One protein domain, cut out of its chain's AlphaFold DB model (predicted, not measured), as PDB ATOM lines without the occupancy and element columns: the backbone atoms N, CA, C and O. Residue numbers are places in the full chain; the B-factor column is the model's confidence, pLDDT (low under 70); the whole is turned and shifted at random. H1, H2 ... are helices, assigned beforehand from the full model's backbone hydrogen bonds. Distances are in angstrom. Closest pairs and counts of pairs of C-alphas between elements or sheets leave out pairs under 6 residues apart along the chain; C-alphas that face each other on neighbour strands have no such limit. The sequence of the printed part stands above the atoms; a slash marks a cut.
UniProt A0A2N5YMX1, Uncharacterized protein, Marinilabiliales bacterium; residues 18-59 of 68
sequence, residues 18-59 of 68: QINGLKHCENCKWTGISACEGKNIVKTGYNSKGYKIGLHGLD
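This is residues 18 to 59 of the 68 residues of an uncharacterized protein of Marinilabiliales bacterium (UniProt A0A2N5YMX1). With little regular structure, the chain bends round in one rough ring: short helix H1 on one side, H2 across from it, residues 27 to 38 joining them round one end, and residues 45 to 59 folding back toward the first printed residues at the other. The printed part has 42 residues with two named helices, H1 then H2, and no named strand; the class is all helix, though the named elements hold only 10 residues. It is compact, with a radius of gyration of the C-alphas of 9.5 A and spans of 25 by 18 by 13 A.

H1 is residues 23 to 26, from C-alpha 23 at (196.129, 134.167, 104.749). H2 is residues 39 to 44, 8.6 A from first to last C-alpha, ending with C-alpha 44 at (181.764, 136.650, 102.572).

H1 and H2 are close but not clearly touching; their closest C-alphas, of Cys 25 and Val 42, are 7.9 A apart. Residues 53 to 54 pair with residues 57 to 58, antiparallel. In H2 every O i to N i+4 pair is within hydrogen-bond range; H1 is too short for such a pair.

The C-alphas farthest apart, of Ser 34 and Asp 59, are 26.2 A apart. The printed part has no cut. The link from H1 to H2 is long, with 12 residues. No printed residue is under 70 in pLDDT.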
ATOM      1  N   GLN A  18     191.027 128.747  98.713       92.56
ATOM      2  CA  GLN A  18     190.182 127.671  99.236       92.56
ATOM      3  C   GLN A  18     191.007 126.565  99.917       92.56
ATOM      4  O   GLN A  18     190.551 125.966 100.888       92.56
ATOM      5  N   ILE A  19     192.238 126.323  99.460       91.62
ATOM      6  CA  ILE A  19     193.144 125.310 100.020       91.62
ATOM      7  C   ILE A  19     193.968 125.870 101.186       91.62
ATOM      8  O   ILE A  19     194.104 125.208 102.213       91.62
ATOM      9  N   ASN A  20     194.519 127.078 101.042       90.56
ATOM     10  CA  ASN A  20     195.480 127.642 102.000       90.56
ATOM     11  C   ASN A  20     194.865 128.660 102.972       90.56
ATOM     12  O   ASN A  20     195.496 129.022 103.964       90.56
ATOM     13  N   GLY A  21     193.638 129.099 102.707       90.38
ATOM     14  CA  GLY A  21     192.881 130.033 103.530       90.38
ATOM     15  C   GLY A  21     193.113 131.491 103.203       90.38
ATOM     16  O   GLY A  21     193.934 131.841 102.357       90.38
ATOM     17  N   LEU A  22     192.391 132.352 103.920       89.31
ATOM     18  CA  LEU A  22     192.422 133.807 103.729       89.31
ATOM     19  C   LEU A  22     193.825 134.406 103.886       89.31
ATOM     20  O   LEU A  22     194.133 135.397 103.229       89.31
ATOM     21  N   LYS A  23     194.719 133.762 104.650       88.62
ATOM     22  CA  LYS A  23     196.129 134.167 104.749       88.62
ATOM     23  C   LYS A  23     196.840 134.175 103.388       88.62
ATOM     24  O   LYS A  23     197.762 134.949 103.159       88.62
ATOM     25  N   HIS A  24     196.395 133.334 102.454       88.94
ATOM     26  CA  HIS A  24     196.915 133.316 101.089       88.94
ATOM     27  C   HIS A  24     196.585 134.603 100.318       88.94
ATOM     28  O   HIS A  24     197.348 134.995  99.439       88.94
ATOM     29  N   CYS A  25     195.488 135.288 100.657       86.50
ATOM     30  CA  CYS A  25     195.105 136.552 100.028       86.50
ATOM     31  C   CYS A  25     195.931 137.750 100.505       86.50
ATOM     32  O   CYS A  25     196.109 138.678  99.715       86.50
ATOM     33  N   GLU A  26     196.455 137.732 101.736       85.19
ATOM     34  CA  GLU A  26     197.216 138.854 102.321       85.19
ATOM     35  C   GLU A  26     198.445 139.235 101.482       85.19
ATOM     36  O   GLU A  26     198.761 140.411 101.349       85.19
ATOM     37  N   ASN A  27     199.100 138.247 100.865       84.25
ATOM     38  CA  ASN A  27     200.288 138.443 100.024       84.25
ATOM     39  C   ASN A  27     200.026 138.141  98.538       84.25
ATOM     40  O   ASN A  27     200.959 137.952  97.753       84.25
ATOM     41  N   CYS A  28     198.760 138.042  98.130       85.81
ATOM     42  CA  CYS A  28     198.420 137.715  96.752       85.81
ATOM     43  C   CYS A  28     198.470 138.971  95.874       85.81
ATOM     44  O   CYS A  28     197.677 139.894  96.041       85.81
ATOM     45  N   LYS A  29     199.351 138.963  94.866       86.31
ATOM     46  CA  LYS A  29     199.502 140.056  93.882       86.31
ATOM     47  C   LYS A  29     198.231 140.377  93.087       86.31
ATOM     48  O   LYS A  29     198.144 141.426  92.462       86.31
ATOM     49  N   TRP A  30     197.284 139.443  93.060       85.06
ATOM     50  CA  TRP A  30     196.028 139.580  92.334       85.06
ATOM     51  C   TRP A  30     194.929 140.194  93.205       85.06
ATOM     52  O   TRP A  30     193.899 140.598  92.674       85.06
ATOM     53  N   THR A  31     195.117 140.288  94.526       82.50
ATOM     54  CA  THR A  31     194.139 140.905  95.426       82.50
ATOM     55  C   THR A  31     193.892 142.359  95.017       82.50
ATOM     56  O   THR A  31     194.825 143.124  94.805       82.50
ATOM     57  N   GLY A  32     192.619 142.745  94.893       75.38
ATOM     58  CA  GLY A  32     192.219 144.117  94.558       75.38
ATOM     59  C   GLY A  32     192.121 144.440  93.063       75.38
ATOM     60  O   GLY A  32     191.627 145.513  92.729       75.38
ATOM     61  N   ILE A  33     192.498 143.526  92.159       84.19
ATOM     62  CA  ILE A  33     192.338 143.721  90.706       84.19
ATOM     63  C   ILE A  33     191.259 142.816  90.098       84.19
ATOM     64  O   ILE A  33     190.751 141.879  90.725       84.19
ATOM     65  N   SER A  34     190.878 143.106  88.850       83.06
ATOM     66  CA  SER A  34     189.830 142.379  88.122       83.06
ATOM     67  C   SER A  34     190.109 140.878  88.033       83.06
ATOM     68  O   SER A  34     189.171 140.105  88.195       83.06
ATOM     69  N   ALA A  35     191.378 140.492  87.901       82.62
ATOM     70  CA  ALA A  35     191.828 139.108  87.800       82.62
ATOM     71  C   ALA A  35     191.861 138.327  89.137       82.62
ATOM     72  O   ALA A  35     192.257 137.167  89.151       82.62
ATOM     73  N   CYS A  36     191.444 138.919  90.266       84.56
ATOM     74  CA  CYS A  36     191.198 138.146  91.487       84.56
ATOM     75  C   CYS A  36     189.938 137.288  91.339       84.56
ATOM     76  O   CYS A  36     188.827 137.824  91.305       84.56
ATOM     77  N   GLU A  37     190.111 135.970  91.356       86.81
ATOM     78  CA  GLU A  37     189.011 134.998  91.378       86.81
ATOM     79  C   GLU A  37     188.549 134.661  92.807       86.81
ATOM     80  O   GLU A  37     187.641 133.879  92.990       86.81
ATOM     81  N   GLY A  38     189.153 135.220  93.862       85.12
ATOM     82  CA  GLY A  38     188.762 134.953  95.260       85.12
ATOM     83  C   GLY A  38     187.794 135.978  95.859       85.12
ATOM     84  O   GLY A  38     187.731 136.116  97.081       85.12
ATOM     85  N   LYS A  39     187.124 136.796  95.037       84.44
ATOM     86  CA  LYS A  39     186.407 137.996  95.512       84.44
ATOM     87  C   LYS A  39     185.238 137.664  96.433       84.44
ATOM     88  O   LYS A  39     185.042 138.395  97.406       84.44
ATOM     89  N   ASN A  40     184.467 136.613  96.154       87.12
ATOM     90  CA  ASN A  40     183.344 136.260  97.024       87.12
ATOM     91  C   ASN A  40     183.845 135.670  98.333       87.12
ATOM     92  O   ASN A  40     183.337 136.048  99.390       87.12
ATOM     93  N   ILE A  41     184.887 134.841  98.279       90.62
ATOM     94  CA  ILE A  41     185.529 134.303  99.480       90.62
ATOM     95  C   ILE A  41     186.061 135.426 100.373       90.62
ATOM     96  O   ILE A  41     185.806 135.411 101.572       90.62
ATOM     97  N   VAL A  42     186.737 136.430  99.813       86.75
ATOM     98  CA  VAL A  42     187.258 137.568 100.594       86.75
ATOM     99  C   VAL A  42     186.128 138.394 101.216       86.75
ATOM    100  O   VAL A  42     186.249 138.832 102.355       86.75
ATOM    101  N   LYS A  43     185.021 138.603 100.493       87.06
ATOM    102  CA  LYS A  43     183.887 139.405 100.982       87.06
ATOM    103  C   LYS A  43     183.034 138.685 102.020       87.06
ATOM    104  O   LYS A  43     182.552 139.315 102.955       87.06
ATOM    105  N   THR A  44     182.777 137.398 101.814       89.56
ATOM    106  CA  THR A  44     181.764 136.650 102.572       89.56
ATOM    107  C   THR A  44     182.371 135.634 103.531       89.56
ATOM    108  O   THR A  44     181.719 135.249 104.499       89.56
ATOM    109  N   GLY A  45     183.601 135.189 103.275       90.00
ATOM    110  CA  GLY A  45     184.200 134.033 103.933       90.00
ATOM    111  C   GLY A  45     183.687 132.691 103.403       90.00
ATOM    112  O   GLY A  45     183.974 131.670 104.020       90.00
ATOM    113  N   TYR A  46     182.933 132.663 102.298       91.31
ATOM    114  CA  TYR A  46     182.387 131.441 101.697       91.31
ATOM    115  C   TYR A  46     182.723 131.362 100.210       91.31
ATOM    116  O   TYR A  46     182.808 132.378  99.522       91.31
ATOM    117  N   ASN A  47     182.898 130.143  99.704       90.88
ATOM    118  CA  ASN A  47     182.956 129.906  98.265       90.88
ATOM    119  C   ASN A  47     181.544 129.836  97.656       90.88
ATOM    120  O   ASN A  47     180.548 129.752  98.379       90.88
ATOM    121  N   SER A  48     181.441 129.827  96.325       90.19
ATOM    122  CA  SER A  48     180.145 129.792  95.624       90.19
ATOM    123  C   SER A  48     179.331 128.517  95.881       90.19
ATOM    124  O   SER A  48     178.114 128.503  95.711       90.19
ATOM    125  N   LYS A  49     179.977 127.447  96.361       89.88
ATOM    126  CA  LYS A  49     179.312 126.215  96.802       89.88
ATOM    127  C   LYS A  49     178.715 126.320  98.211       89.88
ATOM    128  O   LYS A  49     178.062 125.374  98.642       89.88
ATOM    129  N   GLY A  50     178.910 127.429  98.921       89.31
ATOM    130  CA  GLY A  50     178.368 127.658 100.261       89.31
ATOM    131  C   GLY A  50     179.215 127.073 101.393       89.31
ATOM    132  O   GLY A  50     178.726 126.972 102.518       89.31
ATOM    133  N   TYR A  51     180.468 126.692 101.124       90.81
ATOM    134  CA  TYR A  51     181.402 126.235 102.152       90.81
ATOM    135  C   TYR A  51     182.251 127.387 102.673       90.81
ATOM    136  O   TYR A  51     182.709 128.237 101.908       90.81
ATOM    137  N   LYS A  52     182.487 127.393 103.985       92.31
ATOM    138  CA  LYS A  52     183.285 128.419 104.648       92.31
ATOM    139  C   LYS A  52     184.771 128.208 104.388       92.31
ATOM    140  O   LYS A  52     185.294 127.100 104.520       92.31
ATOM    141  N   ILE A  53     185.451 129.299 104.070       92.06
ATOM    142  CA  ILE A  53     186.900 129.368 103.930       92.06
ATOM    143  C   ILE A  53     187.438 130.159 105.120       92.06
ATOM    144  O   ILE A  53     187.202 131.358 105.259       92.06
ATOM    145  N   GLY A  54     188.140 129.468 106.010       90.25
ATOM    146  CA  GLY A  54     188.783 130.065 107.172       90.25
ATOM    147  C   GLY A  54     190.180 130.606 106.870       90.25
ATOM    148  O   GLY A  54     190.670 130.603 105.737       90.25
ATOM    149  N   LEU A  55     190.876 131.013 107.934       89.94
ATOM    150  CA  LEU A  55     192.260 131.502 107.873       89.94
ATOM    151  C   LEU A  55     193.232 130.501 107.235       89.94
ATOM    152  O   LEU A  55     194.209 130.917 106.616       89.94
ATOM    153  N   HIS A  56     192.947 129.202 107.361       89.88
ATOM    154  CA  HIS A  56     193.822 128.110 106.930       89.88
ATOM    155  C   HIS A  56     193.203 127.204 105.858       89.88
ATOM    156  O   HIS A  56     193.662 126.077 105.692       89.88
ATOM    157  N   GLY A  57     192.155 127.650 105.171       90.56
ATOM    158  CA  GLY A  57     191.537 126.940 104.051       90.56
ATOM    159  C   GLY A  57     190.088 126.585 104.330       90.56
ATOM    160  O   GLY A  57     189.482 127.108 105.266       90.56
ATOM    161  N   LEU A  58     189.549 125.704 103.498       91.06
ATOM    162  CA  LEU A  58     188.226 125.122 103.652       91.06
ATOM    163  C   LEU A  58     188.051 124.577 105.076       91.06
ATOM    164  O   LEU A  58     188.843 123.758 105.550       91.06
ATOM    165  N   ASP A  59     187.009 125.045 105.751       88.19
ATOM    166  CA  ASP A  59     186.620 124.549 107.062       88.19
ATOM    167  C   ASP A  59     185.712 123.328 106.864       88.19
ATOM    168  O   ASP A  59     184.519 123.442 106.576       88.19
TER     169      ASP A  59